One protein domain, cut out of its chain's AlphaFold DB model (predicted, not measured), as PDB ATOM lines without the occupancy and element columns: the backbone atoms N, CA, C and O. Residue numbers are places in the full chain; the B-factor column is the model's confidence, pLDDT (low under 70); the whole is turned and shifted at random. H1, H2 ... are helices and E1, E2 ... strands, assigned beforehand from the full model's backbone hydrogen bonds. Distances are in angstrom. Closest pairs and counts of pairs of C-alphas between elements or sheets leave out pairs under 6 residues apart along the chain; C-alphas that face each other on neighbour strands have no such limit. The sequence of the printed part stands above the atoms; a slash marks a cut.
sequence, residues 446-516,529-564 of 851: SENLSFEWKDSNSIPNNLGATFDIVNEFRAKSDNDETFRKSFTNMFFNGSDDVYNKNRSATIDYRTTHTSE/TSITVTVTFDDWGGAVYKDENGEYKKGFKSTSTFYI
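Overview. This is residues 446 to 516 and 529 to 564 of the 851 residues of an uncharacterized protein of Mycoplasma iowae DK-CPA (UniProt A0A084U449). A small slab of three antiparallel strands, E3, E4 and E7, has a pair of helices, H1 and H2, packed over one face, mostly over edge strand E3. The short strand pair E1 and E2 lies on that same side of the slab, with E1 near E7, while the small hairpin E5 and E6 turns away from the slab where E7 begins. The printed part has 107 residues with three named helices and seven named strands, in the order E1 H1 H2 E2 H3 E3 E4 E5 E6 E7; the main sheet has the order E3, E4, E7, and the class is mixed, helices and strands. The whole is compact, with a radius of gyration of the C-alphas of 14.1 A and spans of 39 by 31 by 25 A.

Along the chain. The printed part begins at Ser 446, and strand E1, residues 451 to 453, starts with C-alpha 451 at (31.814, 29.537, -14.600). Helix H1 holds residues 466 to 476 and is 16.1 A long from first to last C-alpha. Helix H2, residues 481 to 489, measures 12.3 A. Strand E2, residues 492 to 494, is 6.3 A long, and helix H3, residues 496 to 500, is also 6.3 A long. Strand E3, residues 503 to 509, runs 20.0 A from C-alpha 503 at (41.310, 20.731, -12.553). After the cut, strand E4, residues 530 to 537, spans 23.2 A. Strands E5, residues 544 to 546, and E6, residues 552 to 554, are short. Strand E7, residues 556 to 563, spans 23.5 A and ends with C-alpha 563 at (40.240, 32.307, -32.385).

Arrangement. In the sheet E3 E4 E7, E4 is the inner strand. E3 and E4 are antiparallel at 166 degrees, with N 506 and O 534 within hydrogen-bond range at 2.9 A. E4 and E7 are antiparallel, also at 166 degrees, with N 533 and O 560 within hydrogen-bond range at 2.8 A. H1 and H2 lie on the same face of this sheet, two layers, helices on one face of a sheet, each at a height over the sheet of 8.6 A. H1 lies over E3 and runs slantwise to the strands, at 37 degrees to E3 on the local plane; the closest C-alphas of H1 and E3 are those of Val 470 and Ile 507, 5.9 A apart. H2 also lies over E3 and only just runs across the strands, at 61 degrees to E3 on the local plane; its closest C-alphas to E3 are those of Lys 485 and Arg 503, 6.9 A apart. H1 and H2 form a helical hairpin and touch, at a shallow tilt of 26 degrees, opposite ways, with the C-alphas of Lys 476 and Phe 483 closest at 7.1 A. H3 is not on the sheet; it touches H2, where the C-alphas of Asn 489 and Tyr 499 are closest at 6.3 A. E1 and E2 are antiparallel at 162 degrees, with N 493 and O 452 within hydrogen-bond range at 2.7 A. The closest C-alphas of E1 and E7 are those of Trp 453 and Ser 560, 6.9 A apart. E5 and E6 form a hairpin, antiparallel at 142 degrees, with N 553 and O 545 within hydrogen-bond range at 2.8 A. E6 runs on into E7 across a break of 1 residue, at 96 degrees. In H1, H2 and H3 every O i to N i+4 pair is within hydrogen-bond range.

Size, cuts and confidence. The two C-alphas farthest apart are those of Glu 447 and Ser 515, at 44.2 A. Residues 517 to 528 are not printed, and C-alphas 516 and 529 are 18.1 A apart across this cut. The link from E1 to H1, 12 residues, is long. The mean pLDDT of the printed part is 71.9, and 39 residues are under 70, among them residues 446 to 450, 454 to 468 and 510 to 516.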
ATOM      1  N   SER A 446      31.647  25.596  -0.426       44.69
ATOM      2  CA  SER A 446      31.674  26.440  -1.634       44.69
ATOM      3  C   SER A 446      30.470  26.319  -2.606       44.69
ATOM      4  O   SER A 446      30.490  25.550  -3.565       44.69
ATOM      5  N   GLU A 447      29.407  27.113  -2.385       49.16
ATOM      6  CA  GLU A 447      28.202  27.167  -3.249       49.16
ATOM      7  C   GLU A 447      28.087  28.426  -4.134       49.16
ATOM      8  O   GLU A 447      27.049  28.640  -4.750       49.16
ATOM      9  N   ASN A 448      29.148  29.220  -4.310       54.94
ATOM     10  CA  ASN A 448      29.156  30.284  -5.325       54.94
ATOM     11  C   ASN A 448      29.973  29.890  -6.559       54.94
ATOM     12  O   ASN A 448      30.756  30.687  -7.045       54.94
ATOM     13  N   LEU A 449      29.808  28.672  -7.089       62.97
ATOM     14  CA  LEU A 449      30.538  28.226  -8.284       62.97
ATOM     15  C   LEU A 449      29.949  28.838  -9.563       62.97
ATOM     16  O   LEU A 449      29.075  28.247 -10.199       62.97
ATOM     17  N   SER A 450      30.442  30.011  -9.962       69.31
ATOM     18  CA  SER A 450      30.183  30.579 -11.290       69.31
ATOM     19  C   SER A 450      31.288  30.182 -12.272       69.31
ATOM     20  O   SER A 450      32.469  30.180 -11.922       69.31
ATOM     21  N   PHE A 451      30.900  29.824 -13.497       80.69
ATOM     22  CA  PHE A 451      31.814  29.537 -14.600       80.69
ATOM     23  C   PHE A 451      31.180  29.964 -15.912       80.69
ATOM     24  O   PHE A 451      30.097  29.497 -16.271       80.69
ATOM     25  N   GLU A 452      31.887  30.801 -16.650       73.50
ATOM     26  CA  GLU A 452      31.504  31.237 -17.979       73.50
ATOM     27  C   GLU A 452      32.759  31.331 -18.838       73.50
ATOM     28  O   GLU A 452      33.757  31.924 -18.434       73.50
ATOM     29  N   TRP A 453      32.733  30.740 -20.031       77.56
ATOM     30  CA  TRP A 453      33.829  30.939 -20.970       77.56
ATOM     31  C   TRP A 453      33.906  32.409 -21.353       77.56
ATOM     32  O   TRP A 453      32.898  33.011 -21.720       77.56
ATOM     33  N   LYS A 454      35.116  32.965 -21.313       69.88
ATOM     34  CA  LYS A 454      35.363  34.278 -21.895       69.88
ATOM     35  C   LYS A 454      35.041  34.229 -23.388       69.88
ATOM     36  O   LYS A 454      35.093  33.169 -24.016       69.88
ATOM     37  N   ASP A 455      34.673  35.356 -23.972       60.88
ATOM     38  CA  ASP A 455      34.592  35.443 -25.425       60.88
ATOM     39  C   ASP A 455      36.004  35.550 -26.018       60.88
ATOM     40  O   ASP A 455      36.959  35.943 -25.349       60.88
ATOM     41  N   SER A 456      36.165  35.209 -27.301       61.97
ATOM     42  CA  SER A 456      37.480  35.317 -27.955       61.97
ATOM     43  C   SER A 456      38.042  36.744 -27.937       61.97
ATOM     44  O   SER A 456      39.249  36.893 -28.062       61.97
ATOM     45  N   ASN A 457      37.200  37.772 -27.752       52.44
ATOM     46  CA  ASN A 457      37.638  39.168 -27.682       52.44
ATOM     47  C   ASN A 457      38.046  39.619 -26.263       52.44
ATOM     48  O   ASN A 457      38.692  40.656 -26.142       52.44
ATOM     49  N   SER A 458      37.676  38.886 -25.201       51.03
ATOM     50  CA  SER A 458      38.106  39.165 -23.814       51.03
ATOM     51  C   SER A 458      39.261  38.293 -23.347       51.03
ATOM     52  O   SER A 458      39.828  38.549 -22.282       51.03
ATOM     53  N   ILE A 459      39.660  37.294 -24.139       57.91
ATOM     54  CA  ILE A 459      40.998  36.739 -23.984       57.91
ATOM     55  C   ILE A 459      41.979  37.855 -24.316       57.91
ATOM     56  O   ILE A 459      41.894  38.416 -25.409       57.91
ATOM     57  N   PRO A 460      42.919  38.181 -23.415       50.28
ATOM     58  CA  PRO A 460      43.917  39.183 -23.714       50.28
ATOM     59  C   PRO A 460      44.600  38.839 -25.042       50.28
ATOM     60  O   PRO A 460      45.247  37.793 -25.150       50.28
ATOM     61  N   ASN A 461      44.567  39.762 -26.010       47.81
ATOM     62  CA  ASN A 461      45.379  39.743 -27.247       47.81
ATOM     63  C   ASN A 461      46.903  39.789 -26.964       47.81
ATOM     64  O   ASN A 461      47.730  40.107 -27.816       47.81
ATOM     65  N   ASN A 462      47.269  39.533 -25.713       48.84
ATOM     66  CA  ASN A 462      48.588  39.564 -25.136       48.84
ATOM     67  C   ASN A 462      49.228  38.181 -25.092       48.84
ATOM     68  O   ASN A 462      50.450  38.102 -24.977       48.84
ATOM     69  N   LEU A 463      48.420  37.126 -25.218       50.97
ATOM     70  CA  LEU A 463      48.901  35.786 -25.498       50.97
ATOM     71  C   LEU A 463      49.526  35.784 -26.901       50.97
ATOM     72  O   LEU A 463      48.984  36.403 -27.813       50.97
ATOM     73  N   GLY A 464      50.695  35.161 -27.048       53.97
ATOM     74  CA  GLY A 464      51.463  35.138 -28.297       53.97
ATOM     75  C   GLY A 464      50.758  34.431 -29.455       53.97
ATOM     76  O   GLY A 464      49.532  34.345 -29.525       53.97
ATOM     77  N   ALA A 465      51.527  33.881 -30.396       60.75
ATOM     78  CA  ALA A 465      50.928  33.063 -31.446       60.75
ATOM     79  C   ALA A 465      50.168  31.870 -30.833       60.75
ATOM     80  O   ALA A 465      50.595  31.325 -29.814       60.75
ATOM     81  N   THR A 466      49.087  31.418 -31.489       66.19
ATOM     82  CA  THR A 466      48.360  30.168 -31.148       66.19
ATOM     83  C   THR A 466      49.320  29.027 -30.830       66.19
ATOM     84  O   THR A 466      49.105  28.242 -29.910       66.19
ATOM     85  N   PHE A 467      50.423  28.995 -31.569       65.62
ATOM     86  CA  PHE A 467      51.518  28.075 -31.388       65.62
ATOM     87  C   PHE A 467      52.226  28.126 -30.040       65.62
ATOM     88  O   PHE A 467      52.439  27.088 -29.414       65.62
ATOM     89  N   ASP A 468      52.611  29.322 -29.614       63.69
ATOM     90  CA  ASP A 468      53.349  29.507 -28.372       63.69
ATOM     91  C   ASP A 468      52.450  29.149 -27.179       63.69
ATOM     92  O   ASP A 468      52.909  28.509 -26.241       63.69
ATOM     93  N   ILE A 469      51.146  29.444 -27.269       72.25
ATOM     94  CA  ILE A 469      50.147  29.106 -26.242       72.25
ATOM     95  C   ILE A 469      50.027  27.587 -26.057       72.25
ATOM     96  O   ILE A 469      50.080  27.096 -24.928       72.25
ATOM     97  N   VAL A 470      49.869  26.833 -27.154       76.06
ATOM     98  CA  VAL A 470      49.706  25.368 -27.102       76.06
ATOM     99  C   VAL A 470      50.980  24.696 -26.592       76.06
ATOM    100  O   VAL A 470      50.919  23.870 -25.680       76.06
ATOM    101  N   ASN A 471      52.142  25.066 -27.139       71.12
ATOM    102  CA  ASN A 471      53.409  24.458 -26.734       71.12
ATOM    103  C   ASN A 471      53.798  24.827 -25.302       71.12
ATOM    104  O   ASN A 471      54.286  23.967 -24.569       71.12
ATOM    105  N   GLU A 472      53.543  26.065 -24.870       73.50
ATOM    106  CA  GLU A 472      53.780  26.460 -23.484       73.50
ATOM    107  C   GLU A 472      52.905  25.652 -22.523       73.50
ATOM    108  O   GLU A 472      53.414  25.123 -21.528       73.50
ATOM    109  N   PHE A 473      51.608  25.528 -22.825       79.75
ATOM    110  CA  PHE A 473      50.711  24.739 -21.996       79.75
ATOM    111  C   PHE A 473      51.185  23.286 -21.925       79.75
ATOM    112  O   PHE A 473      51.364  22.765 -20.828       79.75
ATOM    113  N   ARG A 474      51.483  22.651 -23.065       79.19
ATOM    114  CA  ARG A 474      51.924  21.248 -23.131       79.19
ATOM    115  C   ARG A 474      53.240  20.989 -22.393       79.19
ATOM    116  O   ARG A 474      53.371  19.967 -21.729       79.19
ATOM    117  N   ALA A 475      54.207  21.901 -22.479       71.19
ATOM    118  CA  ALA A 475      55.509  21.722 -21.839       71.19
ATOM    119  C   ALA A 475      55.430  21.706 -20.298       71.19
ATOM    120  O   ALA A 475      56.299  21.125 -19.643       71.19
ATOM    121  N   LYS A 476      54.414  22.355 -19.711       70.31
ATOM    122  CA  LYS A 476      54.351  22.635 -18.264       70.31
ATOM    123  C   LYS A 476      53.117  22.055 -17.559       70.31
ATOM    124  O   LYS A 476      53.189  21.782 -16.360       70.31
ATOM    125  N   SER A 477      51.997  21.851 -18.257       73.88
ATOM    126  CA  SER A 477      50.689  21.571 -17.641       73.88
ATOM    127  C   SER A 477      50.610  20.241 -16.896       73.88
ATOM    128  O   SER A 477      49.913  20.175 -15.883       73.88
ATOM    129  N   ASP A 478      51.334  19.213 -17.340       73.00
ATOM    130  CA  ASP A 478      51.313  17.889 -16.705       73.00
ATOM    131  C   ASP A 478      52.100  17.850 -15.385       73.00
ATOM    132  O   ASP A 478      51.764  17.084 -14.482       73.00
ATOM    133  N   ASN A 479      53.116  18.709 -15.242       70.94
ATOM    134  CA  ASN A 479      54.063  18.673 -14.122       70.94
ATOM    135  C   ASN A 479      53.865  19.801 -13.096       70.94
ATOM    136  O   ASN A 479      54.419  19.723 -12.000       70.94
ATOM    137  N   ASP A 480      53.080  20.835 -13.420       75.19
ATOM    138  CA  ASP A 480      52.855  21.993 -12.550       75.19
ATOM    139  C   ASP A 480      51.355  22.332 -12.440       75.19
ATOM    140  O   ASP A 480      50.747  22.960 -13.311       75.19
ATOM    141  N   GLU A 481      50.741  21.904 -11.331       77.69
ATOM    142  CA  GLU A 481      49.333  22.176 -11.022       77.69
ATOM    143  C   GLU A 481      49.043  23.674 -10.867       77.69
ATOM    144  O   GLU A 481      47.972  24.128 -11.273       77.69
ATOM    145  N   THR A 482      49.980  24.446 -10.311       72.00
ATOM    146  CA  THR A 482      49.790  25.890 -10.096       72.00
ATOM    147  C   THR A 482      49.764  26.606 -11.439       72.00
ATOM    148  O   THR A 482      48.843  27.378 -11.703       72.00
ATOM    149  N   PHE A 483      50.709  26.273 -12.325       78.44
ATOM    150  CA  PHE A 483      50.712  26.751 -13.705       78.44
ATOM    151  C   PHE A 483      49.411  26.383 -14.421       78.44
ATOM    152  O   PHE A 483      48.749  27.263 -14.964       78.44
ATOM    153  N   ARG A 484      48.988  25.112 -14.370       84.88
ATOM    154  CA  ARG A 484      47.764  24.661 -15.051       84.88
ATOM    155  C   ARG A 484      46.525  25.424 -14.578       84.88
ATOM    156  O   ARG A 484      45.703  25.815 -15.406       84.88
ATOM    157  N   LYS A 485      46.384  25.652 -13.269       83.25
ATOM    158  CA  LYS A 485      45.269  26.422 -12.695       83.25
ATOM    159  C   LYS A 485      45.285  27.872 -13.172       83.25
ATOM    160  O   LYS A 485      44.311  28.304 -13.776       83.25
ATOM    161  N   SER A 486      46.391  28.588 -12.966       72.38
ATOM    162  CA  SER A 486      46.507  29.991 -13.378       72.38
ATOM    163  C   SER A 486      46.330  30.143 -14.890       72.38
ATOM    164  O   SER A 486      45.475  30.904 -15.328       72.38
ATOM    165  N   PHE A 487      47.043  29.357 -15.700       78.62
ATOM    166  CA  PHE A 487      46.985  29.450 -17.162       78.62
ATOM    167  C   PHE A 487      45.575  29.190 -17.711       78.62
ATOM    168  O   PHE A 487      45.138  29.853 -18.645       78.62
ATOM    169  N   THR A 488      44.824  28.254 -17.119       84.69
ATOM    170  CA  THR A 488      43.449  27.974 -17.567       84.69
ATOM    171  C   THR A 488      42.437  29.028 -17.116       84.69
ATOM    172  O   THR A 488      41.472  29.252 -17.847       84.69
ATOM    173  N   ASN A 489      42.666  29.722 -15.991       81.50
ATOM    174  CA  ASN A 489      41.818  30.838 -15.536       81.50
ATOM    175  C   ASN A 489      41.729  31.965 -16.579       81.50
ATOM    176  O   ASN A 489      40.711  32.644 -16.657       81.50
ATOM    177  N   MET A 490      42.742  32.110 -17.437       74.56
ATOM    178  CA  MET A 490      42.750  33.112 -18.507       74.56
ATOM    179  C   MET A 490      41.580  32.967 -19.483       74.56
ATOM    180  O   MET A 490      41.171  33.951 -20.096       74.56
ATOM    181  N   PHE A 491      41.039  31.754 -19.629       81.06
ATOM    182  CA  PHE A 491      40.043  31.418 -20.644       81.06
ATOM    183  C   PHE A 491      38.598  31.516 -20.141       81.06
ATOM    184  O   PHE A 491      37.676  31.475 -20.954       81.06
ATOM    185  N   PHE A 492      38.362  31.649 -18.834       75.19
ATOM    186  CA  PHE A 492      37.010  31.673 -18.274       75.19
ATOM    187  C   PHE A 492      36.869  32.686 -17.129       75.19
ATOM    188  O   PHE A 492      37.800  32.943 -16.371       75.19
ATOM    189  N   ASN A 493      35.680  33.261 -16.997       68.25
ATOM    190  CA  ASN A 493      35.262  33.987 -15.808       68.25
ATOM    191  C   ASN A 493      34.718  32.983 -14.798       68.25
ATOM    192  O   ASN A 493      33.948  32.087 -15.153       68.25
ATOM    193  N   GLY A 494      35.108  33.120 -13.539       68.00
ATOM    194  CA  GLY A 494      34.570  32.281 -12.488       68.00
ATOM    195  C   GLY A 494      34.663  32.924 -11.122       68.00
ATOM    196  O   GLY A 494      35.267  33.971 -10.937       68.00
ATOM    197  N   SER A 495      34.013  32.299 -10.156       65.25
ATOM    198  CA  SER A 495      34.161  32.668  -8.747       65.25
ATOM    199  C   SER A 495      35.551  32.321  -8.205       65.25
ATOM    200  O   SER A 495      36.206  31.415  -8.724       65.25
ATOM    201  N   ASP A 496      35.940  32.937  -7.088       63.91
ATOM    202  CA  ASP A 496      37.165  32.621  -6.336       63.91
ATOM    203  C   ASP A 496      37.334  31.121  -6.077       63.91
ATOM    204  O   ASP A 496      38.419  30.552  -6.222       63.91
ATOM    205  N   ASP A 497      36.240  30.449  -5.741       69.06
ATOM    206  CA  ASP A 497      36.239  29.018  -5.487       69.06
ATOM    207  C   ASP A 497      36.576  28.210  -6.747       69.06
ATOM    208  O   ASP A 497      37.351  27.250  -6.703       69.06
ATOM    209  N   VAL A 498      36.037  28.616  -7.897       76.75
ATOM    210  CA  VAL A 498      36.342  28.003  -9.197       76.75
ATOM    211  C   VAL A 498      37.793  28.260  -9.591       76.75
ATOM    212  O   VAL A 498      38.481  27.328 -10.019       76.75
ATOM    213  N   TYR A 499      38.294  29.479  -9.382       73.31
ATOM    214  CA  TYR A 499      39.685  29.828  -9.667       73.31
ATOM    215  C   TYR A 499      40.698  29.060  -8.823       73.31
ATOM    216  O   TYR A 499      41.822  28.859  -9.291       73.31
ATOM    217  N   ASN A 500      40.303  28.541  -7.657       74.31
ATOM    218  CA  ASN A 500      41.164  27.769  -6.756       74.31
ATOM    219  C   ASN A 500      41.009  26.238  -6.875       74.31
ATOM    220  O   ASN A 500      41.927  25.493  -6.512       74.31
ATOM    221  N   LYS A 501      39.898  25.736  -7.434       80.31
ATOM    222  CA  LYS A 501      39.592  24.292  -7.521       80.31
ATOM    223  C   LYS A 501      40.610  23.473  -8.316       80.31
ATOM    224  O   LYS A 501      41.201  23.933  -9.284       80.31
ATOM    225  N   ASN A 502      40.822  22.211  -7.970       83.31
ATOM    226  CA  ASN A 502      41.681  21.349  -8.788       83.31
ATOM    227  C   ASN A 502      41.004  21.042 -10.127       83.31
ATOM    228  O   ASN A 502      39.788  20.860 -10.187       83.31
ATOM    229  N   ARG A 503      41.798  21.018 -11.202       87.81
ATOM    230  CA  ARG A 503      41.310  20.731 -12.553       87.81
ATOM    231  C   ARG A 503      42.367  20.047 -13.407       87.81
ATOM    232  O   ARG A 503      43.568  20.279 -13.219       87.81
ATOM    233  N   SER A 504      41.913  19.245 -14.357       89.62
ATOM    234  CA  SER A 504      42.686  18.851 -15.535       89.62
ATOM    235  C   SER A 504      42.275  19.728 -16.717       89.62
ATOM    236  O   SER A 504      41.175  20.286 -16.733       89.62
ATOM    237  N   ALA A 505      43.174  19.905 -17.684       89.00
ATOM    238  CA  ALA A 505      42.877  20.700 -18.861       89.00
ATOM    239  C   ALA A 505      43.687  20.252 -20.075       89.00
ATOM    240  O   ALA A 505      44.817  19.794 -19.922       89.00
ATOM    241  N   THR A 506      43.108  20.419 -21.262       88.88
ATOM    242  CA  THR A 506      43.786  20.234 -22.550       88.88
ATOM    243  C   THR A 506      43.647  21.506 -23.376       88.88
ATOM    244  O   THR A 506      42.598  22.157 -23.347       88.88
ATOM    245  N   ILE A 507      44.714  21.879 -24.080       85.38
ATOM    246  CA  ILE A 507      44.724  22.999 -25.020       85.38
ATOM    247  C   ILE A 507      45.365  22.492 -26.300       85.38
ATOM    248  O   ILE A 507      46.567  22.252 -26.333       85.38
ATOM    249  N   ASP A 508      44.548  22.338 -27.335       80.62
ATOM    250  CA  ASP A 508      44.952  21.758 -28.613       80.62
ATOM    251  C   ASP A 508      44.559  22.682 -29.764       80.62
ATOM    252  O   ASP A 508      43.620  23.474 -29.657       80.62
ATOM    253  N   TYR A 509      45.226  22.570 -30.909       72.94
ATOM    254  CA  TYR A 509      44.749  23.248 -32.112       72.94
ATOM    255  C   TYR A 509      43.459  22.608 -32.614       72.94
ATOM    256  O   TYR A 509      43.237  21.402 -32.498       72.94
ATOM    257  N   ARG A 510      42.611  23.422 -33.243       64.75
ATOM    258  CA  ARG A 510      41.364  22.934 -33.845       64.75
ATOM    259  C   ARG A 510      41.604  21.966 -35.013       64.75
ATOM    260  O   ARG A 510      40.762  21.112 -35.287       64.75
ATOM    261  N   THR A 511      42.723  22.117 -35.712       58.94
ATOM    262  CA  THR A 511      43.134  21.300 -36.858       58.94
ATOM    263  C   THR A 511      44.250  20.344 -36.445       58.94
ATOM    264  O   THR A 511      45.202  20.722 -35.764       58.94
ATOM    265  N   THR A 512      44.126  19.072 -36.830       55.31
ATOM    266  CA  THR A 512      45.113  18.029 -36.518       55.31
ATOM    267  C   THR A 512      46.480  18.381 -37.094       55.31
ATOM    268  O   THR A 512      46.617  18.507 -38.311       55.31
ATOM    269  N   HIS A 513      47.484  18.495 -36.224       55.69
ATOM    270  CA  HIS A 513      48.885  18.648 -36.606       55.69
ATOM    271  C   HIS A 513      49.519  17.277 -36.834       55.69
ATOM    272  O   HIS A 513      49.171  16.303 -36.167       55.69
ATOM    273  N   THR A 514      50.448  17.188 -37.782       53.09
ATOM    274  CA  THR A 514      51.096  15.921 -38.164       53.09
ATOM    275  C   THR A 514      52.609  15.909 -37.952       53.09
ATOM    276  O   THR A 514      53.242  14.906 -38.276       53.09
ATOM    277  N   SER A 515      53.206  16.974 -37.403       60.94
ATOM    278  CA  SER A 515      54.662  17.071 -37.226       60.94
ATOM    279  C   SER A 515      55.080  17.788 -35.941       60.94
ATOM    280  O   SER A 515      54.502  18.820 -35.592       60.94
ATOM    281  N   GLU A 516      56.125  17.261 -35.302       63.94
ATOM    282  CA  GLU A 516      56.863  17.871 -34.190       63.94
ATOM    283  C   GLU A 516      58.271  18.295 -34.657       63.94
ATOM    284  O   GLU A 516      58.795  17.717 -35.615       63.94
ATOM    285  N   THR A 529      44.534  29.184 -36.817       61.66
ATOM    286  CA  THR A 529      44.027  30.441 -36.217       61.66
ATOM    287  C   THR A 529      43.186  30.252 -34.955       61.66
ATOM    288  O   THR A 529      42.535  31.187 -34.490       61.66
ATOM    289  N   SER A 530      43.108  29.030 -34.421       71.00
ATOM    290  CA  SER A 530      42.274  28.754 -33.250       71.00
ATOM    291  C   SER A 530      42.784  27.601 -32.401       71.00
ATOM    292  O   SER A 530      43.331  26.622 -32.916       71.00
ATOM    293  N   ILE A 531      42.536  27.716 -31.100       76.25
ATOM    294  CA  ILE A 531      42.815  26.698 -30.088       76.25
ATOM    295  C   ILE A 531      41.506  26.250 -29.437       76.25
ATOM    296  O   ILE A 531      40.547  27.014 -29.343       76.25
ATOM    297  N   THR A 532      41.456  25.004 -28.991       83.50
ATOM    298  CA  THR A 532      40.350  24.428 -28.229       83.50
ATOM    299  C   THR A 532      40.842  24.131 -26.828       83.50
ATOM    300  O   THR A 532      41.789  23.369 -26.651       83.50
ATOM    301  N   VAL A 533      40.192  24.742 -25.842       87.06
ATOM    302  CA  VAL A 533      40.501  24.591 -24.424       87.06
ATOM    303  C   VAL A 533      39.411  23.743 -23.791       87.06
ATOM    304  O   VAL A 533      38.226  24.071 -23.881       87.06
ATOM    305  N   THR A 534      39.803  22.659 -23.134       89.62
ATOM    306  CA  THR A 534      38.914  21.835 -22.314       89.62
ATOM    307  C   THR A 534      39.384  21.901 -20.877       89.62
ATOM    308  O   THR A 534      40.555  21.654 -20.611       89.62
ATOM    309  N   VAL A 535      38.479  22.190 -19.945       91.56
ATOM    310  CA  VAL A 535      38.740  22.121 -18.501       91.56
ATOM    311  C   VAL A 535      37.806  21.100 -17.869       91.56
ATOM    312  O   VAL A 535      36.625  21.016 -18.210       91.56
ATOM    313  N   THR A 536      38.347  20.307 -16.951       90.88
ATOM    314  CA  THR A 536      37.592  19.317 -16.183       90.88
ATOM    315  C   THR A 536      37.905  19.487 -14.708       90.88
ATOM    316  O   THR A 536      39.054  19.356 -14.289       90.88
ATOM    317  N   PHE A 537      36.874  19.774 -13.924       87.94
ATOM    318  CA  PHE A 537      36.927  19.867 -12.474       87.94
ATOM    319  C   PHE A 537      36.343  18.588 -11.888       87.94
ATOM    320  O   PHE A 537      35.203  18.252 -12.197       87.94
ATOM    321  N   ASP A 538      37.087  17.907 -11.020       75.62
ATOM    322  CA  ASP A 538      36.664  16.620 -10.445       75.62
ATOM    323  C   ASP A 538      35.562  16.770  -9.369       75.62
ATOM    324  O   ASP A 538      34.923  15.791  -8.979       75.62
ATOM    325  N   ASP A 539      35.307  17.998  -8.896       73.25
ATOM    326  CA  ASP A 539      34.251  18.325  -7.931       73.25
ATOM    327  C   ASP A 539      33.628  19.712  -8.180       73.25
ATOM    328  O   ASP A 539      34.307  20.743  -8.139       73.25
ATOM    329  N   TRP A 540      32.308  19.732  -8.380       71.50
ATOM    330  CA  TRP A 540      31.524  20.912  -8.754       71.50
ATOM    331  C   TRP A 540      30.153  20.939  -8.064       71.50
ATOM    332  O   TRP A 540      29.111  20.839  -8.711       71.50
ATOM    333  N   GLY A 541      30.134  20.964  -6.729       62.97
ATOM    334  CA  GLY A 541      28.882  21.090  -5.969       62.97
ATOM    335  C   GLY A 541      27.894  19.938  -6.209       62.97
ATOM    336  O   GLY A 541      26.685  20.133  -6.157       62.97
ATOM    337  N   GLY A 542      28.397  18.737  -6.522       61.38
ATOM    338  CA  GLY A 542      27.575  17.555  -6.816       61.38
ATOM    339  C   GLY A 542      27.159  17.365  -8.282       61.38
ATOM    340  O   GLY A 542      26.452  16.397  -8.567       61.38
ATOM    341  N   ALA A 543      27.606  18.217  -9.211       66.81
ATOM    342  CA  ALA A 543      27.372  18.013 -10.642       66.81
ATOM    343  C   ALA A 543      28.041  16.729 -11.177       66.81
ATOM    344  O   ALA A 543      28.968  16.176 -10.571       66.81
ATOM    345  N   VAL A 544      27.557  16.253 -12.328       70.69
ATOM    346  CA  VAL A 544      28.128  15.118 -13.062       70.69
ATOM    347  C   VAL A 544      28.278  15.454 -14.545       70.69
ATOM    348  O   VAL A 544      27.436  16.146 -15.118       70.69
ATOM    349  N   TYR A 545      29.313  14.912 -15.184       72.38
ATOM    350  CA  TYR A 545      29.554  15.028 -16.625       72.38
ATOM    351  C   TYR A 545      29.778  13.646 -17.254       72.38
ATOM    352  O   TYR A 545      30.076  12.680 -16.552       72.38
ATOM    353  N   LYS A 546      29.617  13.536 -18.578       72.69
ATOM    354  CA  LYS A 546      29.987  12.325 -19.327       72.69
ATOM    355  C   LYS A 546      31.422  12.421 -19.819       72.69
ATOM    356  O   LYS A 546      31.791  13.424 -20.430       72.69
ATOM    357  N   ASP A 547      32.207  11.381 -19.580       77.38
ATOM    358  CA  ASP A 547      33.555  11.282 -20.125       77.38
ATOM    359  C   ASP A 547      33.567  10.825 -21.597       77.38
ATOM    360  O   ASP A 547      32.528  10.679 -22.243       77.38
ATOM    361  N   GLU A 548      34.767  10.633 -22.141       73.94
ATOM    362  CA  GLU A 548      35.017  10.294 -23.551       73.94
ATOM    363  C   GLU A 548      34.471   8.913 -23.937       73.94
ATOM    364  O   GLU A 548      34.155   8.671 -25.099       73.94
ATOM    365  N   ASN A 549      34.291   8.035 -22.947       80.38
ATOM    366  CA  ASN A 549      33.694   6.712 -23.107       80.38
ATOM    367  C   ASN A 549      32.176   6.730 -22.841       80.38
ATOM    368  O   ASN A 549      31.512   5.699 -22.952       80.38
ATOM    369  N   GLY A 550      31.610   7.897 -22.508       70.81
ATOM    370  CA  GLY A 550      30.195   8.091 -22.208       70.81
ATOM    371  C   GLY A 550      29.795   7.759 -20.766       70.81
ATOM    372  O   GLY A 550      28.593   7.751 -20.473       70.81
ATOM    373  N   GLU A 551      30.755   7.507 -19.872       76.25
ATOM    374  CA  GLU A 551      30.501   7.193 -18.464       76.25
ATOM    375  C   GLU A 551      30.250   8.464 -17.646       76.25
ATOM    376  O   GLU A 551      30.913   9.484 -17.832       76.25
ATOM    377  N   TYR A 552      29.295   8.411 -16.713       66.44
ATOM    378  CA  TYR A 552      29.023   9.528 -15.807       66.44
ATOM    379  C   TYR A 552      30.083   9.604 -14.703       66.44
ATOM    380  O   TYR A 552      30.227   8.672 -13.909       66.44
ATOM    381  N   LYS A 553      30.772  10.743 -14.609       75.00
ATOM    382  CA  LYS A 553      31.745  11.063 -13.558       75.00
ATOM    383  C   LYS A 553      31.298  12.281 -12.758       75.00
ATOM    384  O   LYS A 553      30.573  13.134 -13.265       75.00
ATOM    385  N   LYS A 554      31.707  12.336 -11.489       75.06
ATOM    386  CA  LYS A 554      31.483  13.505 -10.627       75.06
ATOM    387  C   LYS A 554      32.318  14.678 -11.127       75.06
ATOM    388  O   LYS A 554      33.448  14.463 -11.552       75.06
ATOM    389  N   GLY A 555      31.749  15.878 -11.063       81.00
ATOM    390  CA  GLY A 555      32.420  17.111 -11.451       81.00
ATOM    391  C   GLY A 555      31.779  17.823 -12.641       81.00
ATOM    392  O   GLY A 555      30.625  17.577 -12.997       81.00
ATOM    393  N   PHE A 556      32.550  18.710 -13.262       85.38
ATOM    394  CA  PHE A 556      32.133  19.548 -14.382       85.38
ATOM    395  C   PHE A 556      33.207  19.535 -15.473       85.38
ATOM    396  O   PHE A 556      34.366  19.846 -15.205       85.38
ATOM    397  N   LYS A 557      32.823  19.183 -16.704       89.06
ATOM    398  CA  LYS A 557      33.680  19.242 -17.896       89.06
ATOM    399  C   LYS A 557      33.076  20.215 -18.891       89.06
ATOM    400  O   LYS A 557      31.898  20.099 -19.224       89.06
ATOM    401  N   SER A 558      33.893  21.138 -19.380       85.44
ATOM    402  CA  SER A 558      33.485  22.123 -20.375       85.44
ATOM    403  C   SER A 558      34.590  22.330 -21.400       85.44
ATOM    404  O   SER A 558      35.774  22.183 -21.086       85.44
ATOM    405  N   THR A 559      34.202  22.694 -22.618       86.50
ATOM    406  CA  THR A 559      35.113  22.928 -23.742       86.50
ATOM    407  C   THR A 559      34.689  24.189 -24.486       86.50
ATOM    408  O   THR A 559      33.498  24.376 -24.737       86.50
ATOM    409  N   SER A 560      35.653  25.026 -24.867       81.75
ATOM    410  CA  SER A 560      35.441  26.187 -25.738       81.75
ATOM    411  C   SER A 560      36.560  26.316 -26.768       81.75
ATOM    412  O   SER A 560      37.673  25.827 -26.569       81.75
ATOM    413  N   THR A 561      36.258  26.968 -27.887       79.69
ATOM    414  CA  THR A 561      37.209  27.236 -28.968       79.69
ATOM    415  C   THR A 561      37.422  28.735 -29.094       79.69
ATOM    416  O   THR A 561      36.463  29.498 -29.205       79.69
ATOM    417  N   PHE A 562      38.686  29.136 -29.142       72.12
ATOM    418  CA  PHE A 562      39.120  30.523 -29.203       72.12
ATOM    419  C   PHE A 562      39.882  30.786 -30.492       72.12
ATOM    420  O   PHE A 562      40.769  30.013 -30.855       72.12
ATOM    421  N   TYR A 563      39.539  31.873 -31.178       68.88
ATOM    422  CA  TYR A 563      40.240  32.307 -32.385       68.88
ATOM    423  C   TYR A 563      41.292  33.342 -32.005       68.88
ATOM    424  O   TYR A 563      40.951  34.410 -31.505       68.88
ATOM    425  N   ILE A 564      42.560  33.014 -32.236       64.12
ATOM    426  CA  ILE A 564      43.711  33.846 -31.883       64.12
ATOM    427  C   ILE A 564      44.510  34.065 -33.176       64.12
ATOM    428  O   ILE A 564      44.717  33.131 -33.953       64.12
TER     429      ILE A 564